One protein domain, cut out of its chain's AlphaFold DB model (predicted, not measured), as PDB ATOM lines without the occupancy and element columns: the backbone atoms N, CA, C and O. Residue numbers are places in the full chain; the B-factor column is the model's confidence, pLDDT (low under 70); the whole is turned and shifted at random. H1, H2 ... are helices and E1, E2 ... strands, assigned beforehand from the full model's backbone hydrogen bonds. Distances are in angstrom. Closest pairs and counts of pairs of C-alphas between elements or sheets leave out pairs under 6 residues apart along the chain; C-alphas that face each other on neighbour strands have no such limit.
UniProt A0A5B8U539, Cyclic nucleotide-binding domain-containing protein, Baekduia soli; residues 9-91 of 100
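Overview. This is residues 9 to 91 of the 100 residues of the protein "Cyclic nucleotide-binding domain-containing protein" of Baekduia soli (UniProt A0A5B8U539). A long two-stranded hairpin, E2 and E3, makes one end of an elongated model and the helix H1 lies at the other end, with the small strand pair E1 and E4 in the middle between them. The stretch of residues 32 to 53 leaves H1, makes a wide loop and folds back to E1, while the short helix H2 follows E4 near the last printed residue. The printed part has 83 residues with two named helices and four named strands, in the order H1, E1, E2, E3, E4, H2; the strands form two separate antiparallel sheets, E1 - E4 and E2 - E3. The class is mixed, helices and strands, although under half of the residues are in named elements. It is only just compact, close to loose, with a radius of gyration of the C-alphas of 14.2 A, and spans 47 by 26 by 20 A.

Along the chain. E2, residues 60 to 67, is 22.5 A from first to last C-alpha and begins at C-alpha 60 at (196.212, 250.157, 134.285). E3, residues 70 to 78, is 23.8 A long and bends by 52 degrees at residue 74. The short strands are E1, residues 54 to 56, and E4, residues 81 to 83. H1, residues 22 to 31, is 14.7 A long and begins at C-alpha 22 at (214.950, 266.114, 145.450). H2, residues 85 to 89, ends at C-alpha 89 at (207.860, 244.059, 153.533).

Arrangement. E2 and E3 form a hairpin, antiparallel at 154 degrees between their directions. N 63 and O 75 are 2.8 A apart and N 70 and O 67 are 2.9 A apart, both within hydrogen-bond range. E1 and E4 are antiparallel at 149 degrees, with N 56 and O 81 within hydrogen-bond range at 2.8 A. E1 and E2 meet only through their link. The closest C-alphas of E1 and E3 are those of Leu 56 and Glu 78, 7.5 A apart. The closest C-alphas of E1 and H2 are those of Gln 54 and Ala 85, 7.7 A apart. H1 is apart from E2, E3, E4 and H2. In H2 every O i to N i+4 pair is within hydrogen-bond range; in H1 3 of 6 are.

Size, cuts and confidence. The two C-alphas farthest apart are those of Ala 23 and Gln 68, at 47.3 A. The printed part, residues 9 to 91, has no cut. The link from H1 to E1 is long, with 22 residues, and the other links are tight. The mean pLDDT of the printed part is 89.4, that of H2 is 80, and no printed residue is under 70.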
ATOM      1  N   ALA A   9     210.509 264.005 138.064       93.62
ATOM      2  CA  ALA A   9     209.150 264.450 137.779       93.62
ATOM      3  C   ALA A   9     208.154 263.283 137.771       93.62
ATOM      4  O   ALA A   9     207.010 263.472 138.173       93.62
ATOM      5  N   ASP A  10     208.581 262.086 137.373       93.81
ATOM      6  CA  ASP A  10     207.748 260.886 137.437       93.81
ATOM      7  C   ASP A  10     207.511 260.445 138.875       93.81
ATOM      8  O   ASP A  10     206.365 260.202 139.252       93.81
ATOM      9  N   LEU A  11     208.566 260.413 139.697       94.75
ATOM     10  CA  LEU A  11     208.446 260.008 141.099       94.75
ATOM     11  C   LEU A  11     207.583 260.982 141.910       94.75
ATOM     12  O   LEU A  11     206.760 260.543 142.702       94.75
ATOM     13  N   ARG A  12     207.670 262.291 141.649       95.31
ATOM     14  CA  ARG A  12     206.821 263.305 142.309       95.31
ATOM     15  C   ARG A  12     205.321 263.148 142.057       95.31
ATOM     16  O   ARG A  12     204.530 263.777 142.749       95.31
ATOM     17  N   ARG A  13     204.912 262.377 141.046       94.88
ATOM     18  CA  ARG A  13     203.492 262.098 140.781       94.88
ATOM     19  C   ARG A  13     202.936 260.966 141.650       94.88
ATOM     20  O   ARG A  13     201.739 260.710 141.580       94.88
ATOM     21  N   ILE A  14     203.785 260.273 142.411       95.50
ATOM     22  CA  ILE A  14     203.431 259.094 143.201       95.50
ATOM     23  C   ILE A  14     203.440 259.470 144.684       95.50
ATOM     24  O   ILE A  14     204.481 259.823 145.234       95.50
ATOM     25  N   ASP A  15     202.286 259.317 145.330       94.38
ATOM     26  CA  ASP A  15     202.045 259.683 146.734       94.38
ATOM     27  C   ASP A  15     202.941 258.947 147.749       94.38
ATOM     28  O   ASP A  15     203.196 259.451 148.839       94.38
ATOM     29  N   LEU A  16     203.481 257.776 147.388       93.88
ATOM     30  CA  LEU A  16     204.466 257.040 148.191       93.88
ATOM     31  C   LEU A  16     205.654 257.910 148.613       93.88
ATOM     32  O   LEU A  16     206.241 257.671 149.667       93.88
ATOM     33  N   PHE A  17     206.028 258.871 147.769       95.38
ATOM     34  CA  PHE A  17     207.187 259.725 147.982       95.38
ATOM     35  C   PHE A  17     206.827 261.101 148.550       95.38
ATOM     36  O   PHE A  17     207.691 261.979 148.616       95.38
ATOM     37  N   ASP A  18     205.578 261.302 148.975       94.62
ATOM     38  CA  ASP A  18     205.158 262.543 149.614       94.62
ATOM     39  C   ASP A  18     206.032 262.835 150.844       94.62
ATOM     40  O   ASP A  18     206.143 262.036 151.776       94.62
ATOM     41  N   GLY A  19     206.649 264.019 150.848       93.75
ATOM     42  CA  GLY A  19     207.524 264.478 151.926       93.75
ATOM     43  C   GLY A  19     209.016 264.218 151.714       93.75
ATOM     44  O   GLY A  19     209.792 264.694 152.538       93.75
ATOM     45  N   LEU A  20     209.413 263.539 150.631       97.19
ATOM     46  CA  LEU A  20     210.818 263.440 150.233       97.19
ATOM     47  C   LEU A  20     211.259 264.662 149.422       97.19
ATOM     48  O   LEU A  20     210.504 265.182 148.593       97.19
ATOM     49  N   ASP A  21     212.492 265.106 149.647       96.19
ATOM     50  CA  ASP A  21     213.123 266.142 148.834       96.19
ATOM     51  C   ASP A  21     213.786 265.584 147.557       96.19
ATOM     52  O   ASP A  21     213.783 264.385 147.273       96.19
ATOM     53  N   ASP A  22     214.345 266.477 146.737       96.12
ATOM     54  CA  ASP A  22     214.950 266.114 145.450       96.12
ATOM     55  C   ASP A  22     216.209 265.260 145.599       96.12
ATOM     56  O   ASP A  22     216.499 264.452 144.716       96.12
ATOM     57  N   ALA A  23     216.969 265.448 146.681       95.25
ATOM     58  CA  ALA A  23     218.163 264.660 146.944       95.25
ATOM     59  C   ALA A  23     217.769 263.240 147.368       95.25
ATOM     60  O   ALA A  23     218.326 262.277 146.849       95.25
ATOM     61  N   GLU A  24     216.755 263.108 148.225       96.12
ATOM     62  CA  GLU A  24     216.198 261.818 148.634       96.12
ATOM     63  C   GLU A  24     215.567 261.076 147.446       96.12
ATOM     64  O   GLU A  24     215.787 259.878 147.270       96.12
ATOM     65  N   LEU A  25     214.834 261.773 146.574       95.75
ATOM     66  CA  LEU A  25     214.269 261.190 145.353       95.75
ATOM     67  C   LEU A  25     215.338 260.790 144.323       95.75
ATOM     68  O   LEU A  25     215.122 259.849 143.554       95.75
ATOM     69  N   ALA A  26     216.483 261.476 144.283       94.38
ATOM     70  CA  ALA A  26     217.563 261.143 143.355       94.38
ATOM     71  C   ALA A  26     218.136 259.741 143.618       94.38
ATOM     72  O   ALA A  26     218.446 259.024 142.664       94.38
ATOM     73  N   ASP A  27     218.191 259.319 144.883       94.25
ATOM     74  CA  ASP A  27     218.628 257.971 145.257       94.25
ATOM     75  C   ASP A  27     217.683 256.890 144.707       94.25
ATOM     76  O   ASP A  27     218.132 255.825 144.276       94.25
ATOM     77  N   TRP A  28     216.379 257.175 144.634       93.38
ATOM     78  CA  TRP A  28     215.394 256.278 144.021       93.38
ATOM     79  C   TRP A  28     215.538 256.208 142.504       93.38
ATOM     80  O   TRP A  28     215.532 255.114 141.937       93.38
ATOM     81  N   VAL A  29     215.709 257.357 141.841       94.12
ATOM     82  CA  VAL A  29     215.955 257.411 140.390       94.12
ATOM     83  C   VAL A  29     217.199 256.600 140.021       94.12
ATOM     84  O   VAL A  29     217.183 255.870 139.033       94.12
ATOM     85  N   ALA A  30     218.257 256.679 140.832       92.25
ATOM     86  CA  ALA A  30     219.527 256.010 140.566       92.25
ATOM     87  C   ALA A  30     219.437 254.472 140.551       92.25
ATOM     88  O   ALA A  30     220.247 253.825 139.885       92.25
ATOM     89  N   VAL A  31     218.477 253.881 141.272       91.31
ATOM     90  CA  VAL A  31     218.315 252.417 141.377       91.31
ATOM     91  C   VAL A  31     217.091 251.880 140.632       91.31
ATOM     92  O   VAL A  31     216.945 250.666 140.470       91.31
ATOM     93  N   ALA A  32     216.196 252.757 140.181       91.56
ATOM     94  CA  ALA A  32     214.974 252.357 139.508       91.56
ATOM     95  C   ALA A  32     215.258 251.756 138.124       91.56
ATOM     96  O   ALA A  32     216.022 252.282 137.320       91.56
ATOM     97  N   THR A  33     214.586 250.643 137.831       89.94
ATOM     98  CA  THR A  33     214.639 249.991 136.518       89.94
ATOM     99  C   THR A  33     213.281 250.118 135.844       89.94
ATOM    100  O   THR A  33     212.279 249.643 136.379       89.94
ATOM    101  N   VAL A  34     213.248 250.738 134.664       90.88
ATOM    102  CA  VAL A  34     212.019 250.891 133.876       90.88
ATOM    103  C   VAL A  34     211.870 249.701 132.933       90.88
ATOM    104  O   VAL A  34     212.838 249.240 132.326       90.88
ATOM    105  N   ARG A  35     210.642 249.200 132.805       89.38
ATOM    106  CA  ARG A  35     210.272 248.173 131.831       89.38
ATOM    107  C   ARG A  35     208.911 248.503 131.236       89.38
ATOM    108  O   ARG A  35     208.006 248.904 131.961       89.38
ATOM    109  N   GLU A  36     208.775 248.286 129.938       90.81
ATOM    110  CA  GLU A  36     207.475 248.266 129.272       90.81
ATOM    111  C   GLU A  36     206.881 246.861 129.379       90.81
ATOM    112  O   GLU A  36     207.602 245.864 129.297       90.81
ATOM    113  N   ILE A  37     205.570 246.788 129.581       90.31
ATOM    114  CA  ILE A  37     204.825 245.537 129.705       90.31
ATOM    115  C   ILE A  37     203.674 245.599 128.706       90.31
ATOM    116  O   ILE A  37     202.942 246.592 128.676       90.31
ATOM    117  N   ALA A  38     203.527 244.574 127.865       91.12
ATOM    118  CA  ALA A  38     202.447 244.548 126.890       91.12
ATOM    119  C   ALA A  38     201.108 244.207 127.560       91.12
ATOM    120  O   ALA A  38     201.040 243.610 128.635       91.12
ATOM    121  N   VAL A  39     200.007 244.564 126.900       89.88
ATOM    122  CA  VAL A  39     198.672 244.181 127.369       89.88
ATOM    123  C   VAL A  39     198.564 242.656 127.413       89.88
ATOM    124  O   VAL A  39     198.741 241.989 126.397       89.88
ATOM    125  N   GLY A  40     198.219 242.129 128.586       88.75
ATOM    126  CA  GLY A  40     198.082 240.693 128.830       88.75
ATOM    127  C   GLY A  40     199.324 240.032 129.427       88.75
ATOM    128  O   GLY A  40     199.207 238.906 129.905       88.75
ATOM    129  N   ASP A  41     200.466 240.722 129.462       90.00
ATOM    130  CA  ASP A  41     201.656 240.225 130.147       90.00
ATOM    131  C   ASP A  41     201.496 240.322 131.668       90.00
ATOM    132  O   ASP A  41     200.848 241.221 132.216       90.00
ATOM    133  N   GLU A  42     202.123 239.383 132.369       87.44
ATOM    134  CA  GLU A  42     202.066 239.322 133.820       87.44
ATOM    135  C   GLU A  42     203.076 240.281 134.459       87.44
ATOM    136  O   GLU A  42     204.282 240.219 134.219       87.44
ATOM    137  N   VAL A  43     202.577 241.174 135.315       86.75
ATOM    138  CA  VAL A  43     203.416 242.147 136.030       86.75
ATOM    139  C   VAL A  43     204.104 241.508 137.244       86.75
ATOM    140  O   VAL A  43     205.265 241.820 137.537       86.75
ATOM    141  N   ALA A  44     203.388 240.629 137.955       83.62
ATOM    142  CA  ALA A  44     203.853 239.918 139.141       83.62
ATOM    143  C   ALA A  44     203.019 238.653 139.401       83.62
ATOM    144  O   ALA A  44     201.794 238.689 139.272       83.62
ATOM    145  N   GLU A  45     203.685 237.595 139.867       81.94
ATOM    146  CA  GLU A  45     203.064 236.302 140.160       81.94
ATOM    147  C   GLU A  45     202.637 236.192 141.628       81.94
ATOM    148  O   GLU A  45     203.351 236.595 142.555       81.94
ATOM    149  N   GLN A  46     201.460 235.609 141.865       74.94
ATOM    150  CA  GLN A  46     200.972 235.374 143.220       74.94
ATOM    151  C   GLN A  46     201.886 234.390 143.968       74.94
ATOM    152  O   GLN A  46     202.108 233.265 143.536       74.94
ATOM    153  N   GLY A  47     202.348 234.787 145.156       72.94
ATOM    154  CA  GLY A  47     203.205 233.950 146.005       72.94
ATOM    155  C   GLY A  47     204.692 234.020 145.657       72.94
ATOM    156  O   GLY A  47     205.499 233.424 146.371       72.94
ATOM    157  N   VAL A  48     205.061 234.785 144.626       77.62
ATOM    158  CA  VAL A  48     206.452 235.123 144.321       77.62
ATOM    159  C   VAL A  48     206.786 236.474 144.945       77.62
ATOM    160  O   VAL A  48     206.046 237.451 144.812       77.62
ATOM    161  N   THR A  49     207.910 236.537 145.656       75.50
ATOM    162  CA  THR A  49     208.410 237.795 146.214       75.50
ATOM    163  C   THR A  49     208.856 238.708 145.074       75.50
ATOM    164  O   THR A  49     209.743 238.322 144.308       75.50
ATOM    165  N   PRO A  50     208.287 239.917 144.939       74.62
ATOM    166  CA  PRO A  50     208.767 240.859 143.944       74.62
ATOM    167  C   PRO A  50     210.169 241.352 144.313       74.62
ATOM    168  O   PRO A  50     210.508 241.471 145.489       74.62
ATOM    169  N   ALA A  51     210.968 241.698 143.303       74.81
ATOM    170  CA  ALA A  51     212.327 242.219 143.491       74.81
ATOM    171  C   ALA A  51     212.379 243.585 144.209       74.81
ATOM    172  O   ALA A  51     213.452 244.042 144.590       74.81
ATOM    173  N   GLY A  52     211.231 244.240 144.389       85.19
ATOM    174  CA  GLY A  52     211.101 245.534 145.042       85.19
ATOM    175  C   GLY A  52     209.684 246.082 144.913       85.19
ATOM    176  O   GLY A  52     208.772 245.392 144.443       85.19
ATOM    177  N   VAL A  53     209.507 247.331 145.347       89.56
ATOM    178  CA  VAL A  53     208.264 248.072 145.109       89.56
ATOM    179  C   VAL A  53     208.127 248.338 143.613       89.56
ATOM    180  O   VAL A  53     209.114 248.594 142.927       89.56
ATOM    181  N   GLN A  54     206.909 248.238 143.097       92.00
ATOM    182  CA  GLN A  54     206.633 248.457 141.681       92.00
ATOM    183  C   GLN A  54     205.923 249.793 141.518       92.00
ATOM    184  O   GLN A  54     204.936 250.049 142.204       92.00
ATOM    185  N   LEU A  55     206.415 250.626 140.606       93.88
ATOM    186  CA  LEU A  55     205.817 251.915 140.276       93.88
ATOM    187  C   LEU A  55     205.077 251.780 138.946       93.88
ATOM    188  O   LEU A  55     205.666 251.370 137.946       93.88
ATOM    189  N   LEU A  56     203.787 252.102 138.943       94.81
ATOM    190  CA  LEU A  56     202.967 252.141 137.739       94.81
ATOM    191  C   LEU A  56     202.922 253.586 137.241       94.81
ATOM    192  O   LEU A  56     202.173 254.406 137.769       94.81
ATOM    193  N   LEU A  57     203.763 253.894 136.253       94.38
ATOM    194  CA  LEU A  57     203.920 255.254 135.726       94.38
ATOM    195  C   LEU A  57     202.810 255.639 134.741       94.38
ATOM    196  O   LEU A  57     202.410 256.805 134.698       94.38
ATOM    197  N   GLU A  58     202.315 254.657 133.981       93.31
ATOM    198  CA  GLU A  58     201.275 254.802 132.959       93.31
ATOM    199  C   GLU A  58     200.406 253.537 132.860       93.31
ATOM    200  O   GLU A  58     200.852 252.431 133.169       93.31
ATOM    201  N   GLY A  59     199.163 253.702 132.399       94.69
ATOM    202  CA  GLY A  59     198.233 252.603 132.141       94.69
ATOM    203  C   GLY A  59     197.499 252.074 133.376       94.69
ATOM    204  O   GLY A  59     197.325 252.768 134.381       94.69
ATOM    205  N   THR A  60     197.031 250.829 133.270       95.19
ATOM    206  CA  THR A  60     196.212 250.157 134.285       95.19
ATOM    207  C   THR A  60     196.681 248.719 134.456       95.19
ATOM    208  O   THR A  60     196.962 248.031 133.476       95.19
ATOM    209  N   VAL A  61     196.711 248.239 135.698       94.12
ATOM    210  CA  VAL A  61     197.013 246.842 136.030       94.12
ATOM    211  C   VAL A  61     195.815 246.213 136.727       94.12
ATOM    212  O   VAL A  61     195.330 246.730 137.730       94.12
ATOM    213  N   GLN A  62     195.346 245.074 136.222       94.12
ATOM    214  CA  GLN A  62     194.299 244.276 136.858       94.12
ATOM    215  C   GLN A  62     194.934 243.256 137.810       94.12
ATOM    216  O   GLN A  62     195.809 242.487 137.426       94.12
ATOM    217  N   THR A  63     194.471 243.222 139.056       90.25
ATOM    218  CA  THR A  63     194.872 242.218 140.045       90.25
ATOM    219  C   THR A  63     193.892 241.050 140.039       90.25
ATOM    220  O   THR A  63     192.670 241.242 140.070       90.25
ATOM    221  N   PHE A  64     194.446 239.841 140.054       88.38
ATOM    222  CA  PHE A  64     193.708 238.587 140.152       88.38
ATOM    223  C   PHE A  64     194.154 237.787 141.377       88.38
ATOM    224  O   PHE A  64     195.275 237.938 141.860       88.38
ATOM    225  N   VAL A  65     193.280 236.907 141.857       87.25
ATOM    226  CA  VAL A  65     193.618 235.840 142.805       87.25
ATOM    227  C   VAL A  65     193.294 234.490 142.179       87.25
ATOM    228  O   VAL A  65     192.272 234.351 141.502       87.25
ATOM    229  N   VAL A  66     194.137 233.486 142.416       84.19
ATOM    230  CA  VAL A  66     193.813 232.101 142.064       84.19
ATOM    231  C   VAL A  66     192.966 231.491 143.181       84.19
ATOM    232  O   VAL A  66     193.436 231.295 144.302       84.19
ATOM    233  N   ASN A  67     191.715 231.156 142.877       81.88
ATOM    234  CA  ASN A  67     190.792 230.481 143.783       81.88
ATOM    235  C   ASN A  67     190.272 229.200 143.124       81.88
ATOM    236  O   ASN A  67     189.646 229.249 142.069       81.88
ATOM    237  N   GLN A  68     190.558 228.038 143.720       85.62
ATOM    238  CA  GLN A  68     190.167 226.724 143.175       85.62
ATOM    239  C   GLN A  68     190.548 226.536 141.687       85.62
ATOM    240  O   GLN A  68     189.782 225.992 140.897       85.62
ATOM    241  N   GLY A  69     191.732 227.019 141.291       84.00
ATOM    242  CA  GLY A  69     192.224 226.930 139.910       84.00
ATOM    243  C   GLY A  69     191.595 227.928 138.932       84.00
ATOM    244  O   GLY A  69     191.848 227.838 137.734       84.00
ATOM    245  N   ARG A  70     190.787 228.880 139.411       85.19
ATOM    246  CA  ARG A  70     190.201 229.955 138.603       85.19
ATOM    247  C   ARG A  70     190.812 231.299 138.974       85.19
ATOM    248  O   ARG A  70     191.009 231.577 140.153       85.19
ATOM    249  N   LEU A  71     191.073 232.129 137.968       87.44
ATOM    250  CA  LEU A  71     191.446 233.528 138.162       87.44
ATOM    251  C   LEU A  71     190.189 234.351 138.453       87.44
ATOM    252  O   LEU A  71     189.259 234.374 137.646       87.44
ATOM    253  N   GLU A  72     190.167 235.027 139.597       90.50
ATOM    254  CA  GLU A  72     189.103 235.953 139.985       90.50
ATOM    255  C   GLU A  72     189.670 237.378 140.099       90.50
ATOM    256  O   GLU A  72     190.681 237.565 140.782       90.50
ATOM    257  N   PRO A  73     189.070 238.390 139.444       91.25
ATOM    258  CA  PRO A  73     189.522 239.773 139.562       91.25
ATOM    259  C   PRO A  73     189.174 240.330 140.946       91.25
ATOM    260  O   PRO A  73     188.031 240.225 141.390       91.25
ATOM    261  N   ILE A  74     190.147 240.946 141.618       91.44
ATOM    262  CA  ILE A  74     189.973 241.462 142.992       91.44
ATOM    263  C   ILE A  74     190.245 242.959 143.139       91.44
ATOM    264  O   ILE A  74     189.985 243.529 144.194       91.44
ATOM    265  N   GLY A  75     190.754 243.603 142.095       90.88
ATOM    266  CA  GLY A  75     191.023 245.034 142.090       90.88
ATOM    267  C   GLY A  75     191.818 245.438 140.864       90.88
ATOM    268  O   GLY A  75     192.309 244.583 140.133       90.88
ATOM    269  N   HIS A  76     191.950 246.731 140.639       93.62
ATOM    270  CA  HIS A  76     192.826 247.278 139.615       93.62
ATOM    271  C   HIS A  76     193.601 248.454 140.198       93.62
ATOM    272  O   HIS A  76     193.256 248.972 141.259       93.62
ATOM    273  N   GLN A  77     194.660 248.838 139.505       94.00
ATOM    274  CA  GLN A  77     195.519 249.961 139.834       94.00
ATOM    275  C   GLN A  77     195.598 250.852 138.604       94.00
ATOM    276  O   GLN A  77     195.803 250.342 137.501       94.00
ATOM    277  N   GLU A  78     195.425 252.155 138.785       96.12
ATOM    278  CA  GLU A  78     195.539 253.152 137.721       96.12
ATOM    279  C   GLU A  78     196.758 254.027 137.984       96.12
ATOM    280  O   GLU A  78     197.019 254.421 139.120       96.12
ATOM    281  N   ALA A  79     197.522 254.305 136.933       94.75
ATOM    282  CA  ALA A  79     198.657 255.205 137.020       94.75
ATOM    283  C   ALA A  79     198.228 256.664 137.283       94.75
ATOM    284  O   ALA A  79     197.188 257.092 136.774       94.75
ATOM    285  N   PRO A  80     199.068 257.476 137.950       95.38
ATOM    286  CA  PRO A  80     200.315 257.093 138.610       95.38
ATOM    287  C   PRO A  80     200.048 256.470 139.989       95.38
ATOM    288  O   PRO A  80     199.295 257.020 140.785       95.38
ATOM    289  N   THR A  81     200.673 255.329 140.290       95.25
ATOM    290  CA  THR A  81     200.536 254.674 141.604       95.25
ATOM    291  C   THR A  81     201.698 253.721 141.901       95.25
ATOM    292  O   THR A  81     202.601 253.535 141.081       95.25
ATOM    293  N   TRP A  82     201.683 253.094 143.073       93.69
ATOM    294  CA  TRP A  82     202.644 252.089 143.511       93.69
ATOM    295  C   TRP A  82     201.943 250.800 143.950       93.69
ATOM    296  O   TRP A  82     200.807 250.784 144.416       93.69
ATOM    297  N   MET A  83     202.639 249.677 143.791       91.44
ATOM    298  CA  MET A  83     202.111 248.342 144.052       91.44
ATOM    299  C   MET A  83     203.136 247.486 144.793       91.44
ATOM    300  O   MET A  83     204.349 247.690 144.713       91.44
ATOM    301  N   GLY A  84     202.643 246.470 145.500       84.56
ATOM    302  CA  GLY A  84     203.492 245.406 146.032       84.56
ATOM    303  C   GLY A  84     204.319 245.761 147.270       84.56
ATOM    304  O   GLY A  84     205.083 244.906 147.708       84.56
ATOM    305  N   ALA A  85     204.162 246.934 147.902       82.94
ATOM    306  CA  ALA A  85     204.975 247.256 149.087       82.94
ATOM    307  C   ALA A  85     204.753 246.270 150.248       82.94
ATOM    308  O   ALA A  85     205.712 245.854 150.890       82.94
ATOM    309  N   ILE A  86     203.515 245.807 150.470       80.69
ATOM    310  CA  ILE A  86     203.239 244.748 151.459       80.69
ATOM    311  C   ILE A  86     204.017 243.475 151.110       80.69
ATOM    312  O   ILE A  86     204.581 242.844 151.996       80.69
ATOM    313  N   ALA A  87     204.089 243.103 149.830       78.88
ATOM    314  CA  ALA A  87     204.818 241.917 149.384       78.88
ATOM    315  C   ALA A  87     206.316 242.028 149.673       78.88
ATOM    316  O   ALA A  87     206.919 241.067 150.139       78.88
ATOM    317  N   VAL A  88     206.895 243.207 149.448       78.31
ATOM    318  CA  VAL A  88     208.300 243.497 149.760       78.31
ATOM    319  C   VAL A  88     208.546 243.380 151.262       78.31
ATOM    320  O   VAL A  88     209.424 242.639 151.687       78.31
ATOM    321  N   LEU A  89     207.720 244.044 152.074       80.62
ATOM    322  CA  LEU A  89     207.860 244.059 153.533       80.62
ATOM    323  C   LEU A  89     207.591 242.696 154.186       80.62
ATOM    324  O   LEU A  89     208.061 242.437 155.291       80.62
ATOM    325  N   THR A  90     206.816 241.828 153.532       78.50
ATOM    326  CA  THR A  90     206.415 240.519 154.075       78.50
ATOM    327  C   THR A  90     207.104 239.335 153.405       78.50
ATOM    328  O   THR A  90     206.744 238.196 153.709       78.50
ATOM    329  N   GLU A  91     208.090 239.584 152.537       73.69
ATOM    330  CA  GLU A  91     208.840 238.562 151.791       73.69
ATOM    331  C   GLU A  91     207.913 237.648 150.966       73.69
ATOM    332  O   GLU A  91     207.956 236.422 151.062       73.69
TER     333      GLU A  91